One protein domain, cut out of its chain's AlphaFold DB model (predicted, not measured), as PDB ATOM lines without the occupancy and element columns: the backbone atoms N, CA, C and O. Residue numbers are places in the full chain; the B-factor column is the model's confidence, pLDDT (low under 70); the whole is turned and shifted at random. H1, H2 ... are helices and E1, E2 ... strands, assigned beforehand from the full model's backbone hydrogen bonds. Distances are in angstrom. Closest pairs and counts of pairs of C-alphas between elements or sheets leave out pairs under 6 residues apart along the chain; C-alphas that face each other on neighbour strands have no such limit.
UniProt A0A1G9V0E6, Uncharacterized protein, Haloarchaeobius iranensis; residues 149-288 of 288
ATOM      1  N   GLY A 149      50.370 155.648  30.237       98.06
ATOM      2  CA  GLY A 149      51.505 156.504  29.931       98.06
ATOM      3  C   GLY A 149      51.498 157.831  30.672       98.06
ATOM      4  O   GLY A 149      50.532 158.194  31.348       98.06
ATOM      5  N   ALA A 150      52.598 158.563  30.522       98.25
ATOM      6  CA  ALA A 150      52.757 159.888  31.095       98.25
ATOM      7  C   ALA A 150      52.194 160.966  30.157       98.25
ATOM      8  O   ALA A 150      52.590 161.058  28.990       98.25
ATOM      9  N   LEU A 151      51.307 161.799  30.700       97.69
ATOM     10  CA  LEU A 151      50.761 163.007  30.090       97.69
ATOM     11  C   LEU A 151      51.125 164.182  31.001       97.69
ATOM     12  O   LEU A 151      50.541 164.348  32.069       97.69
ATOM     13  N   GLY A 152      52.123 164.974  30.610       95.19
ATOM     14  CA  GLY A 152      52.649 166.026  31.482       95.19
ATOM     15  C   GLY A 152      53.270 165.464  32.764       95.19
ATOM     16  O   GLY A 152      54.187 164.647  32.702       95.19
ATOM     17  N   ASP A 153      52.787 165.924  33.920       94.00
ATOM     18  CA  ASP A 153      53.162 165.425  35.250       94.00
ATOM     19  C   ASP A 153      52.177 164.382  35.815       94.00
ATOM     20  O   ASP A 153      52.334 163.953  36.959       94.00
ATOM     21  N   SER A 154      51.200 163.948  35.012       96.50
ATOM     22  CA  SER A 154      50.204 162.946  35.380       96.50
ATOM     23  C   SER A 154      50.414 161.625  34.634       96.50
ATOM     24  O   SER A 154      51.014 161.572  33.557       96.50
ATOM     25  N   THR A 155      49.886 160.545  35.203       97.75
ATOM     26  CA  THR A 155      49.796 159.233  34.556       97.75
ATOM     27  C   THR A 155      48.340 158.963  34.218       97.75
ATOM     28  O   THR A 155      47.473 159.040  35.088       97.75
ATOM     29  N   VAL A 156      48.080 158.623  32.959       98.06
ATOM     30  CA  VAL A 156      46.745 158.285  32.457       98.06
ATOM     31  C   VAL A 156      46.753 156.889  31.862       98.06
ATOM     32  O   VAL A 156      47.739 156.475  31.248       98.06
ATOM     33  N   SER A 157      45.635 156.193  32.019       98.38
ATOM     34  CA  SER A 157      45.308 154.993  31.268       98.38
ATOM     35  C   SER A 157      44.104 155.276  30.384       98.38
ATOM     36  O   SER A 157      43.182 155.976  30.792       98.38
ATOM     37  N   VAL A 158      44.131 154.778  29.156       98.38
ATOM     38  CA  VAL A 158      43.106 155.064  28.150       98.38
ATOM     39  C   VAL A 158      42.732 153.797  27.403       98.38
ATOM     40  O   VAL A 158      43.597 152.957  27.135       98.38
ATOM     41  N   PHE A 159      41.477 153.700  26.981       97.88
ATOM     42  CA  PHE A 159      41.063 152.704  26.005       97.88
ATOM     43  C   PHE A 159      41.555 153.096  24.607       97.88
ATOM     44  O   PHE A 159      41.131 154.123  24.065       97.88
ATOM     45  N   ALA A 160      42.429 152.296  23.994       97.38
ATOM     46  CA  ALA A 160      42.903 152.543  22.633       97.38
ATOM     47  C   ALA A 160      41.842 152.134  21.604       97.38
ATOM     48  O   ALA A 160      41.832 151.021  21.081       97.38
ATOM     49  N   THR A 161      40.965 153.077  21.272       96.31
ATOM     50  CA  THR A 161      39.816 152.866  20.378       96.31
ATOM     51  C   THR A 161      40.188 152.358  18.984       96.31
ATOM     52  O   THR A 161      39.356 151.721  18.339       96.31
ATOM     53  N   ASN A 162      41.412 152.611  18.514       94.75
ATOM     54  CA  ASN A 162      41.919 152.173  17.213       94.75
ATOM     55  C   ASN A 162      43.079 151.172  17.302       94.75
ATOM     56  O   ASN A 162      43.815 151.036  16.326       94.75
ATOM     57  N   TYR A 163      43.244 150.476  18.430       95.19
ATOM     58  CA  TYR A 163      44.356 149.548  18.656       95.19
ATOM     59  C   TYR A 163      44.574 148.556  17.506       95.19
ATOM     60  O   TYR A 163      45.657 148.503  16.937       95.19
ATOM     61  N   VAL A 164      43.504 147.878  17.076       92.88
ATOM     62  CA  VAL A 164      43.495 146.914  15.957       92.88
ATOM     63  C   VAL A 164      44.015 147.463  14.619       92.88
ATOM     64  O   VAL A 164      44.236 146.713  13.675       92.88
ATOM     65  N   THR A 165      44.161 148.782  14.488       91.00
ATOM     66  CA  THR A 165      44.652 149.423  13.259       91.00
ATOM     67  C   THR A 165      46.161 149.669  13.266       91.00
ATOM     68  O   THR A 165      46.699 150.148  12.267       91.00
ATOM     69  N   ILE A 166      46.841 149.384  14.379       88.44
ATOM     70  CA  ILE A 166      48.223 149.786  14.621       88.44
ATOM     71  C   ILE A 166      49.151 148.585  14.435       88.44
ATOM     72  O   ILE A 166      49.230 147.705  15.278       88.44
ATOM     73  N   ASP A 167      49.913 148.592  13.341       78.69
ATOM     74  CA  ASP A 167      50.879 147.528  13.007       78.69
ATOM     75  C   ASP A 167      52.284 147.762  13.613       78.69
ATOM     76  O   ASP A 167      53.229 147.012  13.344       78.69
ATOM     77  N   GLU A 168      52.475 148.846  14.371       79.38
ATOM     78  CA  GLU A 168      53.775 149.251  14.902       79.38
ATOM     79  C   GLU A 168      53.854 149.187  16.422       79.38
ATOM     80  O   GLU A 168      52.863 149.190  17.141       79.38
ATOM     81  N   ARG A 169      55.090 149.163  16.923       84.19
ATOM     82  CA  ARG A 169      55.354 149.236  18.354       84.19
ATOM     83  C   ARG A 169      54.752 150.527  18.917       84.19
ATOM     84  O   ARG A 169      55.134 151.604  18.464       84.19
ATOM     85  N   ILE A 170      53.879 150.431  19.915       90.56
ATOM     86  CA  ILE A 170      53.146 151.586  20.457       90.56
ATOM     87  C   ILE A 170      53.955 152.352  21.516       90.56
ATOM     88  O   ILE A 170      53.811 153.569  21.610       90.56
ATOM     89  N   GLU A 171      54.851 151.702  22.273       94.50
ATOM     90  CA  GLU A 171      55.533 152.371  23.390       94.50
ATOM     91  C   GLU A 171      56.417 153.558  22.950       94.50
ATOM     92  O   GLU A 171      56.996 153.599  21.851       94.50
ATOM     93  N   GLY A 172      56.565 154.518  23.865       95.75
ATOM     94  CA  GLY A 172      57.266 155.785  23.674       95.75
ATOM     95  C   GLY A 172      56.328 156.957  23.382       95.75
ATOM     96  O   GLY A 172      55.117 156.867  23.549       95.75
ATOM     97  N   SER A 173      56.902 158.084  22.953       96.62
ATOM     98  CA  SER A 173      56.130 159.298  22.645       96.62
ATOM     99  C   SER A 173      55.229 159.088  21.425       96.62
ATOM    100  O   SER A 173      55.718 158.751  20.339       96.62
ATOM    101  N   ARG A 174      53.919 159.271  21.601       96.81
ATOM    102  CA  ARG A 174      52.891 159.177  20.558       96.81
ATOM    103  C   ARG A 174      51.950 160.369  20.630       96.81
ATOM    104  O   ARG A 174      51.701 160.914  21.700       96.81
ATOM    105  N   GLN A 175      51.420 160.761  19.476       97.44
ATOM    106  CA  GLN A 175      50.300 161.692  19.420       97.44
ATOM    107  C   GLN A 175      49.018 160.889  19.635       97.44
ATOM    108  O   GLN A 175      48.731 159.964  18.876       97.44
ATOM    109  N   VAL A 176      48.280 161.219  20.689       97.94
ATOM    110  CA  VAL A 176      47.051 160.527  21.072       97.94
ATOM    111  C   VAL A 176      45.942 161.554  21.209       97.94
ATOM    112  O   VAL A 176      46.065 162.535  21.940       97.94
ATOM    113  N   GLU A 177      44.862 161.350  20.474       98.38
ATOM    114  CA  GLU A 177      43.645 162.138  20.586       98.38
ATOM    115  C   GLU A 177      42.804 161.608  21.753       98.38
ATOM    116  O   GLU A 177      42.358 160.463  21.730       98.38
ATOM    117  N   LEU A 178      42.638 162.435  22.791       98.69
ATOM    118  CA  LEU A 178      41.966 162.080  24.041       98.69
ATOM    119  C   LEU A 178      40.545 162.640  24.103       98.69
ATOM    120  O   LEU A 178      40.332 163.846  23.928       98.69
ATOM    121  N   ALA A 179      39.585 161.774  24.410       98.75
ATOM    122  CA  ALA A 179      38.184 162.118  24.633       98.75
ATOM    123  C   ALA A 179      37.655 161.361  25.850       98.75
ATOM    124  O   ALA A 179      38.078 160.238  26.099       98.75
ATOM    125  N   ALA A 180      36.713 161.947  26.583       98.69
ATOM    126  CA  ALA A 180      36.078 161.272  27.709       98.69
ATOM    127  C   ALA A 180      34.565 161.214  27.524       98.69
ATOM    128  O   ALA A 180      33.936 162.228  27.211       98.69
ATOM    129  N   LEU A 181      33.985 160.035  27.725       98.69
ATOM    130  CA  LEU A 181      32.543 159.827  27.695       98.69
ATOM    131  C   LEU A 181      32.037 159.647  29.125       98.69
ATOM    132  O   LEU A 181      32.486 158.755  29.837       98.69
ATOM    133  N   CYS A 182      31.132 160.517  29.552       98.31
ATOM    134  CA  CYS A 182      30.652 160.587  30.923       98.31
ATOM    135  C   CYS A 182      29.519 159.580  31.139       98.31
ATOM    136  O   CYS A 182      28.561 159.551  30.362       98.31
ATOM    137  N   TYR A 183      29.611 158.796  32.210       97.12
ATOM    138  CA  TYR A 183      28.482 158.019  32.727       97.12
ATOM    139  C   TYR A 183      27.509 158.924  33.479       97.12
ATOM    140  O   TYR A 183      26.296 158.736  33.395       97.12
ATOM    141  N   ASP A 184      28.046 159.929  34.169       96.62
ATOM    142  CA  ASP A 184      27.296 161.005  34.792       96.62
ATOM    143  C   ASP A 184      28.046 162.345  34.690       96.62
ATOM    144  O   ASP A 184      29.272 162.412  34.579       96.62
ATOM    145  N   LEU A 185      27.288 163.441  34.671       97.88
ATOM    146  CA  LEU A 185      27.816 164.801  34.693       97.88
ATOM    147  C   LEU A 185      26.902 165.679  35.542       97.88
ATOM    148  O   LEU A 185      25.779 165.987  35.149       97.88
ATOM    149  N   ASN A 186      27.409 166.135  36.679       97.69
ATOM    150  CA  ASN A 186      26.649 166.905  37.653       97.69
ATOM    151  C   ASN A 186      27.338 168.243  37.953       97.69
ATOM    152  O   ASN A 186      28.555 168.356  37.793       97.69
ATOM    153  N   PRO A 187      26.604 169.267  38.422       97.50
ATOM    154  CA  PRO A 187      27.226 170.444  39.016       97.50
ATOM    155  C   PRO A 187      28.118 170.035  40.191       97.50
ATOM    156  O   PRO A 187      27.665 169.333  41.099       97.50
ATOM    157  N   ALA A 188      29.363 170.502  40.193       95.62
ATOM    158  CA  ALA A 188      30.271 170.260  41.301       95.62
ATOM    159  C   ALA A 188      29.807 171.020  42.543       95.62
ATOM    160  O   ALA A 188      29.274 172.132  42.469       95.62
ATOM    161  N   THR A 189      30.028 170.422  43.710       91.19
ATOM    162  CA  THR A 189      29.876 171.149  44.971       91.19
ATOM    163  C   THR A 189      31.224 171.731  45.378       91.19
ATOM    164  O   THR A 189      32.201 170.999  45.503       91.19
ATOM    165  N   ASP A 190      31.276 173.041  45.622       89.56
ATOM    166  CA  ASP A 190      32.455 173.673  46.214       89.56
ATOM    167  C   ASP A 190      32.672 173.117  47.626       89.56
ATOM    168  O   ASP A 190      31.877 173.349  48.544       89.56
ATOM    169  N   GLU A 191      33.764 172.384  47.802       89.12
ATOM    170  CA  GLU A 191      34.166 171.798  49.071       89.12
ATOM    171  C   GLU A 191      35.496 172.397  49.523       89.12
ATOM    172  O   GLU A 191      36.395 172.657  48.725       89.12
ATOM    173  N   THR A 192      35.643 172.589  50.832       87.75
ATOM    174  CA  THR A 192      36.946 172.864  51.436       87.75
ATOM    175  C   THR A 192      37.499 171.557  51.979       87.75
ATOM    176  O   THR A 192      36.937 170.979  52.911       87.75
ATOM    177  N   LEU A 193      38.605 171.100  51.406       84.25
ATOM    178  CA  LEU A 193      39.352 169.937  51.861       84.25
ATOM    179  C   LEU A 193      40.463 170.386  52.809       84.25
ATOM    180  O   LEU A 193      41.149 171.374  52.547       84.25
ATOM    181  N   THR A 194      40.666 169.649  53.897       82.38
ATOM    182  CA  THR A 194      41.808 169.854  54.793       82.38
ATOM    183  C   THR A 194      42.877 168.812  54.488       82.38
ATOM    184  O   THR A 194      42.636 167.613  54.616       82.38
ATOM    185  N   VAL A 195      44.060 169.273  54.091       80.88
ATOM    186  CA  VAL A 195      45.248 168.451  53.857       80.88
ATOM    187  C   VAL A 195      46.176 168.584  55.065       80.88
ATOM    188  O   VAL A 195      46.493 169.694  55.501       80.88
ATOM    189  N   ASP A 196      46.587 167.438  55.613       82.88
ATOM    190  CA  ASP A 196      47.510 167.315  56.750       82.88
ATOM    191  C   ASP A 196      47.107 168.114  58.009       82.88
ATOM    192  O   ASP A 196      47.967 168.593  58.741       82.88
ATOM    193  N   ASP A 197      45.800 168.273  58.262       77.00
ATOM    194  CA  ASP A 197      45.217 169.010  59.405       77.00
ATOM    195  C   ASP A 197      45.645 170.492  59.536       77.00
ATOM    196  O   ASP A 197      45.323 171.153  60.526       77.00
ATOM    197  N   GLU A 198      46.339 171.044  58.537       78.06
ATOM    198  CA  GLU A 198      46.929 172.389  58.601       78.06
ATOM    199  C   GLU A 198      46.596 173.266  57.387       78.06
ATOM    200  O   GLU A 198      46.633 174.494  57.498       78.06
ATOM    201  N   HIS A 199      46.248 172.670  56.242       80.06
ATOM    202  CA  HIS A 199      46.022 173.404  54.998       80.06
ATOM    203  C   HIS A 199      44.613 173.171  54.468       80.06
ATOM    204  O   HIS A 199      44.248 172.057  54.111       80.06
ATOM    205  N   GLU A 200      43.826 174.240  54.384       86.81
ATOM    206  CA  GLU A 200      42.536 174.225  53.702       86.81
ATOM    207  C   GLU A 200      42.718 174.561  52.218       86.81
ATOM    208  O   GLU A 200      43.377 175.541  51.862       86.81
ATOM    209  N   PHE A 201      42.110 173.755  51.354       83.56
ATOM    210  CA  PHE A 201      42.072 173.947  49.911       83.56
ATOM    211  C   PHE A 201      40.622 173.885  49.422       83.56
ATOM    212  O   PHE A 201      39.889 172.971  49.787       83.56
ATOM    213  N   SER A 202      40.208 174.860  48.611       88.06
ATOM    214  CA  SER A 202      38.884 174.874  47.975       88.06
ATOM    215  C   SER A 202      38.915 174.087  46.669       88.06
ATOM    216  O   SER A 202      39.818 174.307  45.865       88.06
ATOM    217  N   THR A 203      37.909 173.251  46.417       89.50
ATOM    218  CA  THR A 203      37.736 172.553  45.132       89.50
ATOM    219  C   THR A 203      37.150 173.446  44.032       89.50
ATOM    220  O   THR A 203      37.117 173.042  42.873       89.50
ATOM    221  N   ALA A 204      36.736 174.679  44.347       89.19
ATOM    222  CA  ALA A 204      36.222 175.626  43.354       89.19
ATOM    223  C   ALA A 204      37.252 175.891  42.236       89.19
ATOM    224  O   ALA A 204      38.385 176.306  42.510       89.19
ATOM    225  N   GLY A 205      36.869 175.687  40.971       89.75
ATOM    226  CA  GLY A 205      37.770 175.827  39.821       89.75
ATOM    227  C   GLY A 205      38.889 174.779  39.738       89.75
ATOM    228  O   GLY A 205      39.868 174.989  39.004       89.75
ATOM    229  N   MET A 206      38.783 173.686  40.503       92.56
ATOM    230  CA  MET A 206      39.684 172.542  40.399       92.56
ATOM    231  C   MET A 206      39.570 171.909  39.011       92.56
ATOM    232  O   MET A 206      38.511 171.918  38.396       92.56
ATOM    233  N   ALA A 207      40.683 171.367  38.530       96.56
ATOM    234  CA  ALA A 207      40.742 170.525  37.350       96.56
ATOM    235  C   ALA A 207      41.602 169.314  37.690       96.56
ATOM    236  O   ALA A 207      42.814 169.448  37.883       96.56
ATOM    237  N   GLY A 208      40.978 168.152  37.796       96.38
ATOM    238  CA  GLY A 208      41.678 166.923  38.111       96.38
ATOM    239  C   GLY A 208      40.761 165.715  38.082       96.38
ATOM    240  O   GLY A 208      39.534 165.823  38.065       96.38
ATOM    241  N   PHE A 209      41.393 164.553  38.096       97.31
ATOM    242  CA  PHE A 209      40.728 163.266  38.066       97.31
ATOM    243  C   PHE A 209      41.528 162.257  38.887       97.31
ATOM    244  O   PHE A 209      42.719 162.443  39.146       97.31
ATOM    245  N   VAL A 210      40.863 161.186  39.293       96.19
ATOM    246  CA  VAL A 210      41.455 160.047  39.999       96.19
ATOM    247  C   VAL A 210      40.767 158.762  39.547       96.19
ATOM    248  O   VAL A 210      39.612 158.829  39.119       96.19
ATOM    249  N   PRO A 211      41.450 157.601  39.592       96.69
ATOM    250  CA  PRO A 211      40.847 156.331  39.195       96.69
ATOM    251  C   PRO A 211      39.510 156.093  39.898       96.69
ATOM    252  O   PRO A 211      39.374 156.383  41.089       96.69
ATOM    253  N   PHE A 212      38.527 155.585  39.158       94.44
ATOM    254  CA  PHE A 212      37.220 155.287  39.719       94.44
ATOM    255  C   PHE A 212      37.240 153.951  40.472       94.44
ATOM    256  O   PHE A 212      37.441 152.888  39.887       94.44
ATOM    257  N   ASP A 213      36.995 154.000  41.786       89.81
ATOM    258  CA  ASP A 213      36.828 152.808  42.621       89.81
ATOM    259  C   ASP A 213      35.629 151.970  42.131       89.81
ATOM    260  O   ASP A 213      34.474 152.307  42.392       89.81
ATOM    261  N   GLY A 214      35.912 150.853  41.458       85.62
ATOM    262  CA  GLY A 214      34.903 149.953  40.886       85.62
ATOM    263  C   GLY A 214      34.748 150.060  39.367       85.62
ATOM    264  O   GLY A 214      34.033 149.245  38.788       85.62
ATOM    265  N   GLY A 215      35.433 151.017  38.742       90.12
ATOM    266  CA  GLY A 215      35.609 151.084  37.298       90.12
ATOM    267  C   GLY A 215      36.817 150.288  36.814       90.12
ATOM    268  O   GLY A 215      37.514 149.607  37.576       90.12
ATOM    269  N   ASP A 216      37.052 150.387  35.519       93.62
ATOM    270  CA  ASP A 216      38.237 149.882  34.857       93.62
ATOM    271  C   ASP A 216      39.410 150.894  34.950       93.62
ATOM    272  O   ASP A 216      39.263 151.999  35.470       93.62
ATOM    273  N   VAL A 217      40.620 150.532  34.507       95.56
ATOM    274  CA  VAL A 217      41.833 151.366  34.641       95.56
ATOM    275  C   VAL A 217      41.745 152.702  33.899       95.56
ATOM    276  O   VAL A 217      42.480 153.627  34.238       95.56
ATOM    277  N   ASP A 218      40.876 152.780  32.896       97.25
ATOM    278  CA  ASP A 218      40.548 153.931  32.058       97.25
ATOM    279  C   ASP A 218      39.232 154.623  32.466       97.25
ATOM    280  O   ASP A 218      38.798 155.555  31.785       97.25
ATOM    281  N   ASP A 219      38.619 154.224  33.585       97.62
ATOM    282  CA  ASP A 219      37.494 154.925  34.198       97.62
ATOM    283  C   ASP A 219      37.967 155.820  35.354       97.62
ATOM    284  O   ASP A 219      38.751 155.425  36.226       97.62
ATOM    285  N   TYR A 220      37.451 157.047  35.400       98.19
ATOM    286  CA  TYR A 220      37.901 158.067  36.341       98.19
ATOM    287  C   TYR A 220      36.750 158.858  36.938       98.19
ATOM    288  O   TYR A 220      35.803 159.216  36.242       98.19
ATOM    289  N   VAL A 221      36.888 159.211  38.216       97.44
ATOM    290  CA  VAL A 221      36.114 160.288  38.842       97.44
ATOM    291  C   VAL A 221      36.839 161.598  38.572       97.44
ATOM    292  O   VAL A 221      38.064 161.665  38.700       97.44
ATOM    293  N   PHE A 222      36.104 162.650  38.234       97.50
ATOM    294  CA  PHE A 222      36.690 163.942  37.900       97.50
ATOM    295  C   PHE A 222      35.930 165.115  38.496       97.50
ATOM    296  O   PHE A 222      34.754 165.023  38.843       97.50
ATOM    297  N   GLN A 223      36.629 166.244  38.544       97.75
ATOM    298  CA  GLN A 223      36.037 167.557  38.708       97.75
ATOM    299  C   GLN A 223      36.790 168.548  37.821       97.75
ATOM    300  O   GLN A 223      38.024 168.541  37.766       97.75
ATOM    301  N   THR A 224      36.055 169.391  37.102       98.06
ATOM    302  CA  THR A 224      36.638 170.396  36.211       98.06
ATOM    303  C   THR A 224      35.715 171.588  36.011       98.06
ATOM    304  O   THR A 224      34.556 171.568  36.417       98.06
ATOM    305  N   ARG A 225      36.218 172.614  35.325       97.75
ATOM    306  CA  ARG A 225      35.439 173.764  34.886       97.75
ATOM    307  C   ARG A 225      35.220 173.737  33.380       97.75
ATOM    308  O   ARG A 225      36.174 173.704  32.605       97.75
ATOM    309  N   ILE A 226      33.964 173.819  32.959       98.56
ATOM    310  CA  ILE A 226      33.588 173.849  31.546       98.56
ATOM    311  C   ILE A 226      34.003 175.181  30.920       98.56
ATOM    312  O   ILE A 226      33.636 176.255  31.392       98.56
ATOM    313  N   GLU A 227      34.714 175.131  29.798       98.56
ATOM    314  CA  GLU A 227      35.122 176.322  29.048       98.56
ATOM    315  C   GLU A 227      34.169 176.643  27.900       98.56
ATOM    316  O   GLU A 227      33.935 177.804  27.563       98.56
ATOM    317  N   SER A 228      33.636 175.608  27.253       98.62
ATOM    318  CA  SER A 228      32.668 175.753  26.170       98.62
ATOM    319  C   SER A 228      31.803 174.511  26.045       98.62
ATOM    320  O   SER A 228      32.257 173.413  26.359       98.62
ATOM    321  N   VAL A 229      30.579 174.688  25.546       98.62
ATOM    322  CA  VAL A 229      29.608 173.611  25.329       98.62
ATOM    323  C   VAL A 229      29.033 173.733  23.926       98.62
ATOM    324  O   VAL A 229      28.710 174.831  23.467       98.62
ATOM    325  N   LYS A 230      28.879 172.600  23.242       98.31
ATOM    326  CA  LYS A 230      28.064 172.485  22.029       98.31
ATOM    327  C   LYS A 230      27.248 171.201  22.069       98.31
ATOM    328  O   LYS A 230      27.727 170.178  22.545       98.31
ATOM    329  N   GLN A 231      26.040 171.243  21.524       98.25
ATOM    330  CA  GLN A 231      25.233 170.041  21.340       98.25
ATOM    331  C   GLN A 231      25.630 169.325  20.050       98.25
ATOM    332  O   GLN A 231      25.861 169.954  19.011       98.25
ATOM    333  N   VAL A 232      25.720 168.005  20.131       97.81
ATOM    334  CA  VAL A 232      26.002 167.095  19.020       97.81
ATOM    335  C   VAL A 232      25.006 165.939  19.083       97.81
ATOM    336  O   VAL A 232      24.394 165.703  20.122       97.81
ATOM    337  N   ALA A 233      24.813 165.239  17.970       95.44
ATOM    338  CA  ALA A 233      23.876 164.125  17.894       95.44
ATOM    339  C   ALA A 233      24.616 162.792  17.780       95.44
ATOM    340  O   ALA A 233      25.642 162.708  17.096       95.44
ATOM    341  N   PHE A 234      24.046 161.756  18.388       94.12
ATOM    342  CA  PHE A 234      24.432 160.363  18.206       94.12
ATOM    343  C   PHE A 234      23.167 159.506  18.112       94.12
ATOM    344  O   PHE A 234      22.464 159.305  19.098       94.12
ATOM    345  N   GLY A 235      22.829 159.056  16.900       89.94
ATOM    346  CA  GLY A 235      21.494 158.513  16.639       89.94
ATOM    347  C   GLY A 235      20.419 159.551  16.978       89.94
ATOM    348  O   GLY A 235      20.484 160.681  16.493       89.94
ATOM    349  N   ASP A 236      19.474 159.168  17.835       89.88
ATOM    350  CA  ASP A 236      18.423 160.054  18.350       89.88
ATOM    351  C   ASP A 236      18.820 160.773  19.657       89.88
ATOM    352  O   ASP A 236      18.078 161.631  20.137       89.88
ATOM    353  N   ALA A 237      19.987 160.457  20.234       92.38
ATOM    354  CA  ALA A 237      20.463 161.072  21.467       92.38
ATOM    355  C   ALA A 237      21.106 162.441  21.205       92.38
ATOM    356  O   ALA A 237      21.879 162.626  20.257       92.38
ATOM    357  N   THR A 238      20.821 163.396  22.092       96.50
ATOM    358  CA  THR A 238      21.573 164.650  22.199       96.50
ATOM    359  C   THR A 238      22.691 164.486  23.221       96.50
ATOM    360  O   THR A 238      22.481 163.984  24.324       96.50
ATOM    361  N   ILE A 239      23.891 164.907  22.831       98.38
ATOM    362  CA  ILE A 239      25.102 164.842  23.643       98.38
ATOM    363  C   ILE A 239      25.677 166.249  23.771       98.38
ATOM    364  O   ILE A 239      25.840 166.971  22.782       98.38
ATOM    365  N   TYR A 240      26.022 166.632  24.992       98.69
ATOM    366  CA  TYR A 240      26.813 167.815  25.277       98.69
ATOM    367  C   TYR A 240      28.286 167.486  25.059       98.69
ATOM    368  O   TYR A 240      28.859 166.675  25.781       98.69
ATOM    369  N   ARG A 241      28.904 168.114  24.056       98.62
ATOM    370  CA  ARG A 241      30.358 168.121  23.887       98.62
ATOM    371  C   ARG A 241      30.913 169.366  24.563       98.62
ATOM    372  O   ARG A 241      30.760 170.477  24.045       98.62
ATOM    373  N   CYS A 242      31.571 169.160  25.690       98.75
ATOM    374  CA  CYS A 242      32.197 170.196  26.490       98.75
ATOM    375  C   CYS A 242      33.710 170.199  26.251       98.75
ATOM    376  O   CYS A 242      34.333 169.146  26.134       98.75
ATOM    377  N   ARG A 243      34.314 171.385  26.183       98.75
ATOM    378  CA  ARG A 243      35.770 171.544  26.306       98.75
ATOM    379  C   ARG A 243      36.069 171.944  27.741       98.75
ATOM    380  O   ARG A 243      35.437 172.878  28.236       98.75
ATOM    381  N   ALA A 244      36.989 171.239  28.381       98.56
ATOM    382  CA  ALA A 244      37.410 171.510  29.749       98.56
ATOM    383  C   ALA A 244      38.848 171.014  29.971       98.56
ATOM    384  O   ALA A 244      39.307 170.143  29.226       98.56
ATOM    385  N   PRO A 245      39.562 171.509  30.989       98.44
ATOM    386  CA  PRO A 245      40.789 170.876  31.458       98.44
ATOM    387  C   PRO A 245      40.503 169.462  31.995       98.44
ATOM    388  O   PRO A 245      39.630 169.287  32.840       98.44
ATOM    389  N   LEU A 246      41.240 168.453  31.541       98.25
ATOM    390  CA  LEU A 246      41.299 167.134  32.177       98.25
ATOM    391  C   LEU A 246      41.969 167.255  33.549       98.25
ATOM    392  O   LEU A 246      41.446 166.790  34.555       98.25
ATOM    393  N   PHE A 247      43.120 167.923  33.582       98.19
ATOM    394  CA  PHE A 247      43.818 168.287  34.806       98.19
ATOM    395  C   PHE A 247      44.663 169.543  34.594       98.19
ATOM    396  O   PHE A 247      44.926 169.956  33.458       98.19
ATOM    397  N   ARG A 248      45.093 170.131  35.711       96.75
ATOM    398  CA  ARG A 248      46.043 171.241  35.753       96.75
ATOM    399  C   ARG A 248      47.342 170.783  36.404       96.75
ATOM    400  O   ARG A 248      47.310 170.270  37.521       96.75
ATOM    401  N   ASP A 249      48.464 170.982  35.719       94.50
ATOM    402  CA  ASP A 249      49.779 170.589  36.233       94.50
ATOM    403  C   ASP A 249      50.273 171.515  37.362       94.50
ATOM    404  O   ASP A 249      49.715 172.586  37.633       94.50
ATOM    405  N   ALA A 250      51.377 171.133  38.009       90.12
ATOM    406  CA  ALA A 250      51.993 171.924  39.081       90.12
ATOM    407  C   ALA A 250      52.479 173.326  38.646       90.12
ATOM    408  O   ALA A 250      52.810 174.167  39.489       90.12
ATOM    409  N   HIS A 251      52.554 173.592  37.341       92.44
ATOM    410  CA  HIS A 251      52.937 174.877  36.762       92.44
ATOM    411  C   HIS A 251      51.731 175.730  36.342       92.44
ATOM    412  O   HIS A 251      51.916 176.881  35.942       92.44
ATOM    413  N   GLY A 252      50.510 175.208  36.490       92.06
ATOM    414  CA  GLY A 252      49.270 175.880  36.124       92.06
ATOM    415  C   GLY A 252      48.901 175.756  34.646       92.06
ATOM    416  O   GLY A 252      48.081 176.546  34.181       92.06
ATOM    417  N   ASN A 253      49.499 174.820  33.904       95.44
ATOM    418  CA  ASN A 253      49.091 174.521  32.534       95.44
ATOM    419  C   ASN A 253      47.910 173.549  32.543       95.44
ATOM    420  O   ASN A 253      47.941 172.531  33.238       95.44
ATOM    421  N   ASP A 254      46.898 173.851  31.734       97.69
ATOM    422  CA  ASP A 254      45.728 172.998  31.561       97.69
ATOM    423  C   ASP A 254      45.960 172.008  30.416       97.69
ATOM    424  O   ASP A 254      46.287 172.397  29.292       97.69
ATOM    425  N   TYR A 255      45.760 170.723  30.704       98.19
ATOM    426  CA  TYR A 255      45.714 169.666  29.698       98.19
ATOM    427  C   TYR A 255      44.260 169.450  29.319       98.19
ATOM    428  O   TYR A 255      43.483 168.922  30.101       98.19
ATOM    429  N   GLU A 256      43.865 169.920  28.145       98.38
ATOM    430  CA  GLU A 256      42.457 169.985  27.752       98.38
ATOM    431  C   GLU A 256      41.898 168.650  27.260       98.38
ATOM    432  O   GLU A 256      42.607 167.829  26.689       98.38
ATOM    433  N   ILE A 257      40.589 168.459  27.382       98.62
ATOM    434  CA  ILE A 257      39.883 167.298  26.844       98.62
ATOM    435  C   ILE A 257      38.531 167.693  26.242       98.62
ATOM    436  O   ILE A 257      37.942 168.723  26.585       98.62
ATOM    437  N   SER A 258      38.040 166.871  25.309       98.69
ATOM    438  CA  SER A 258      36.625 166.878  24.926       98.69
ATOM    439  C   SER A 258      35.860 165.911  25.835       98.69
ATOM    440  O   SER A 258      36.048 164.701  25.728       98.69
ATOM    441  N   LEU A 259      35.002 166.448  26.703       98.62
ATOM    442  CA  LEU A 259      34.058 165.679  27.513       98.62
ATOM    443  C   LEU A 259      32.738 165.530  26.753       98.62
ATOM    444  O   LEU A 259      32.238 166.498  26.178       98.62
ATOM    445  N   TYR A 260      32.160 164.338  26.774       98.81
ATOM    446  CA  TYR A 260      30.879 164.026  26.155       98.81
ATOM    447  C   TYR A 260      29.926 163.503  27.215       98.81
ATOM    448  O   TYR A 260      30.214 162.487  27.833       98.81
ATOM    449  N   ALA A 261      28.790 164.167  27.401       98.50
ATOM    450  CA  ALA A 261      27.732 163.703  28.292       98.50
ATOM    451  C   ALA A 261      26.404 163.688  27.533       98.50
ATOM    452  O   ALA A 261      25.955 164.726  27.037       98.50
ATOM    453  N   ALA A 262      25.793 162.515  27.388       98.00
ATOM    454  CA  ALA A 262      24.437 162.411  26.860       98.00
ATOM    455  C   ALA A 262      23.433 163.075  27.814       98.00
ATOM    456  O   ALA A 262      23.667 163.126  29.017       98.00
ATOM    457  N   GLU A 263      22.301 163.572  27.303       97.75
ATOM    458  CA  GLU A 263      21.303 164.258  28.144       97.75
ATOM    459  C   GLU A 263      20.863 163.441  29.369       97.75
ATOM    460  O   GLU A 263      20.618 164.017  30.429       97.75
ATOM    461  N   HIS A 264      20.788 162.111  29.251       96.12
ATOM    462  CA  HIS A 264      20.421 161.242  30.370       96.12
ATOM    463  C   HIS A 264      21.518 161.127  31.434       96.12
ATOM    464  O   HIS A 264      21.187 160.935  32.598       96.12
ATOM    465  N   ALA A 265      22.792 161.281  31.061       96.88
ATOM    466  CA  ALA A 265      23.920 161.277  31.994       96.88
ATOM    467  C   ALA A 265      23.953 162.551  32.861       96.88
ATOM    468  O   ALA A 265      24.602 162.584  33.900       96.88
ATOM    469  N   CYS A 266      23.233 163.603  32.462       97.25
ATOM    470  CA  CYS A 266      23.179 164.853  33.214       97.25
ATOM    471  C   CYS A 266      22.033 164.919  34.244       97.25
ATOM    472  O   CYS A 266      21.881 165.944  34.891       97.25
ATOM    473  N   ASP A 267      21.156 163.913  34.360       93.00
ATOM    474  CA  ASP A 267      19.981 163.937  35.266       93.00
ATOM    475  C   ASP A 267      19.172 165.264  35.227       93.00
ATOM    476  O   ASP A 267      18.785 165.856  36.236       93.00
ATOM    477  N   GLY A 268      18.954 165.793  34.018       94.56
ATOM    478  CA  GLY A 268      18.226 167.049  33.792       94.56
ATOM    479  C   GLY A 268      19.040 168.338  33.979       94.56
ATOM    480  O   GLY A 268      18.521 169.419  33.687       94.56
ATOM    481  N   TYR A 269      20.299 168.253  34.410       97.44
ATOM    482  CA  TYR A 269      21.254 169.355  34.327       97.44
ATOM    483  C   TYR A 269      21.617 169.657  32.865       97.44
ATOM    484  O   TYR A 269      21.729 168.766  32.021       97.44
ATOM    485  N   VAL A 270      21.790 170.942  32.553       98.31
ATOM    486  CA  VAL A 270      22.233 171.415  31.239       98.31
ATOM    487  C   VAL A 270      23.550 172.156  31.448       98.31
ATOM    488  O   VAL A 270      23.514 173.233  32.040       98.31
ATOM    489  N   PRO A 271      24.691 171.607  30.997       98.19
ATOM    490  CA  PRO A 271      25.988 172.228  31.223       98.19
ATOM    491  C   PRO A 271      26.141 173.542  30.453       98.19
ATOM    492  O   PRO A 271      25.822 173.616  29.261       98.19
ATOM    493  N   GLU A 272      26.707 174.555  31.107       98.50
ATOM    494  CA  GLU A 272      27.013 175.860  30.531       98.50
ATOM    495  C   GLU A 272      28.511 176.216  30.667       98.50
ATOM    496  O   GLU A 272      29.224 175.732  31.551       98.50
ATOM    497  N   PRO A 273      29.049 177.077  29.778       98.56
ATOM    498  CA  PRO A 273      30.393 177.615  29.946       98.56
ATOM    499  C   PRO A 273      30.548 178.350  31.279       98.56
ATOM    500  O   PRO A 273      29.833 179.310  31.564       98.56
ATOM    501  N   GLY A 274      31.563 177.964  32.044       97.56
ATOM    502  CA  GLY A 274      31.895 178.540  33.337       97.56
ATOM    503  C   GLY A 274      31.450 177.703  34.530       97.56
ATOM    504  O   GLY A 274      31.911 178.042  35.624       97.56
ATOM    505  N   ASP A 275      30.650 176.656  34.325       97.94
ATOM    506  CA  ASP A 275      30.210 175.742  35.379       97.94
ATOM    507  C   ASP A 275      31.362 174.871  35.877       97.94
ATOM    508  O   ASP A 275      32.133 174.326  35.082       97.94
ATOM    509  N   ASP A 276      31.452 174.724  37.196       97.88
ATOM    510  CA  ASP A 276      32.233 173.668  37.827       97.88
ATOM    511  C   ASP A 276      31.371 172.396  37.851       97.88
ATOM    512  O   ASP A 276      30.215 172.419  38.279       97.88
ATOM    513  N   VAL A 277      31.915 171.292  37.346       98.12
ATOM    514  CA  VAL A 277      31.217 170.013  37.166       98.12
ATOM    515  C   VAL A 277      32.031 168.854  37.718       98.12
ATOM    516  O   VAL A 277      33.260 168.902  37.720       98.12
ATOM    517  N   GLU A 278      31.336 167.819  38.171       97.81
ATOM    518  CA  GLU A 278      31.892 166.563  38.672       97.81
ATOM    519  C   GLU A 278      31.175 165.366  38.037       97.81
ATOM    520  O   GLU A 278      30.051 165.494  37.542       97.81
ATOM    521  N   GLY A 279      31.814 164.201  38.058       96.81
ATOM    522  CA  GLY A 279      31.210 162.964  37.575       96.81
ATOM    523  C   GLY A 279      32.223 161.843  37.396       96.81
ATOM    524  O   GLY A 279      33.333 161.888  37.934       96.81
ATOM    525  N   VAL A 280      31.834 160.855  36.604       97.75
ATOM    526  CA  VAL A 280      32.595 159.673  36.227       97.75
ATOM    527  C   VAL A 280      32.632 159.595  34.709       97.75
ATOM    528  O   VAL A 280      31.601 159.703  34.039       97.75
ATOM    529  N   PHE A 281      33.814 159.373  34.145       98.25
ATOM    530  CA  PHE A 281      33.969 159.161  32.712       98.25
ATOM    531  C   PHE A 281      34.817 157.941  32.390       98.25
ATOM    532  O   PHE A 281      35.667 157.529  33.174       98.25
ATOM    533  N   TRP A 282      34.621 157.453  31.173       98.44
ATOM    534  CA  TRP A 282      35.496 156.530  30.473       98.44
ATOM    535  C   TRP A 282      36.433 157.298  29.533       98.44
ATOM    536  O   TRP A 282      35.972 158.069  28.681       98.44
ATOM    537  N   LEU A 283      37.747 157.114  29.691       98.69
ATOM    538  CA  LEU A 283      38.777 157.814  28.926       98.69
ATOM    539  C   LEU A 283      39.203 157.022  27.687       98.69
ATOM    540  O   LEU A 283      39.750 155.924  27.766       98.69
ATOM    541  N   GLN A 284      39.024 157.638  26.525       98.50
ATOM    542  CA  GLN A 284      39.413 157.090  25.233       98.50
ATOM    543  C   GLN A 284      40.691 157.737  24.707       98.50
ATOM    544  O   GLN A 284      40.911 158.940  24.860       98.50
ATOM    545  N   GLY A 285      41.490 156.931  24.013       98.06
ATOM    546  CA  GLY A 285      42.611 157.369  23.197       98.06
ATOM    547  C   GLY A 285      42.472 156.879  21.758       98.06
ATOM    548  O   GLY A 285      42.118 155.724  21.507       98.06
ATOM    549  N   TRP A 286      42.780 157.751  20.805       96.94
ATOM    550  CA  TRP A 286      42.977 157.397  19.402       96.94
ATOM    551  C   TRP A 286      44.407 157.751  18.991       96.94
ATOM    552  O   TRP A 286      44.796 158.919  19.040       96.94
ATOM    553  N   LEU A 287      45.206 156.761  18.597       95.50
ATOM    554  CA  LEU A 287      46.588 156.981  18.160       95.50
ATOM    555  C   LEU A 287      46.613 157.517  16.724       95.50
ATOM    556  O   LEU A 287      45.954 156.954  15.845       95.50
ATOM    557  N   ALA A 288      47.344 158.616  16.519       85.62
ATOM    558  CA  ALA A 288      47.458 159.329  15.243       85.62
ATOM    559  C   ALA A 288      48.633 158.858  14.376       85.62
ATOM    560  O   ALA A 288      49.677 158.469  14.948       85.62
TER     561      ALA A 288
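What this domain is: This is residues 149 to 288 of the 288 residues of an uncharacterized protein of Haloarchaeobius iranensis (UniProt A0A1G9V0E6). One strongly twisted sheet is folded round into a small, nearly closed barrel: E9, E10, E3 and E11 follow one another round its wall, and E7, with E6 beside it, crosses the opposite side and comes back near E9. The hairpin of E4 and E5 sticks out as an arm, the hairpin of E1 and E2 is joined to E11, E8 extends the wall beyond E9, and the short H1 follows E10. The printed part has 140 residues and is mostly strand, with eleven named strands and one named helix, H1, which comes between E10 and E11 along the chain; the nine-strand sheet is branched at E11, which has E2 as a parallel neighbour and E3 and E7 as antiparallel ones, and E4 and E5 make a separate antiparallel sheet. The whole is compact, with a radius of gyration of the C-alphas of 15.9 A, and spans 51 by 40 by 28 A.

How they stand to each other: E1, residues 149 to 151, and E2, residues 154 to 160, form a hairpin, with N 149 and O 156 within hydrogen-bond range at 2.9 A. E3, residues 172 to 187, bends by 76 degrees at residue 184. E4, residues 192 to 195, apart from E3, forms a hairpin with E5, residues 199 to 202; N 193 and O 201 are 2.8 A apart. E6, residues 208 to 211, and E7, residues 219 to 225, form a hairpin, with N 210 and O 221 at 2.9 A. E8, residues 228 to 234, E9, residues 237 to 248, and E10, residues 254 to 262, are a meander, each strand the antiparallel neighbour of the one before; N 230 and O 241 are 2.9 A apart, N 242 and O 259 2.8 A. E10 is the parallel neighbour of E3, with N 182 and O 260 at 2.8 A. The closest C-alphas of E6 and E9, Gly 208 and Phe 247, are 4.2 A apart. H1, residues 263 to 266, is on the branched sheet at a height of 5.0 A, over none of its strands, but only just: 2 of its 4 C-alphas fall on E3. H1 is too short for an O i to N i+4 pair; its 1 O i to N i+3 pair is within range. E11, residues 276 to 287, bends by 83 degrees at residue 279. On one side of it lie E7, antiparallel, with N 220 and O 281 at 2.9 A, and E2, parallel, with N 285 and O 159 at 2.8 A; E3, antiparallel, lies on the other side, with N 181 and O 282 at 3.0 A.

Where its parts are: E1 begins at C-alpha 149, (51.505, 156.504, 29.931). From first to last C-alpha E3 measures 36.8 A, E9 31.0 A, E11 29.5 A and E10 24.2 A. E11 ends at C-alpha 287, (46.588, 156.981, 18.160).

The domain as a whole: The two C-alphas farthest apart, those of Asp 167 and Glu 198, are 52.1 A apart. The printed part has no cut and ends at the chain's last residue, 288. The link from E2 to E3, 11 residues, is long. The mean pLDDT of the printed part is 94.8, and no printed residue is under 70.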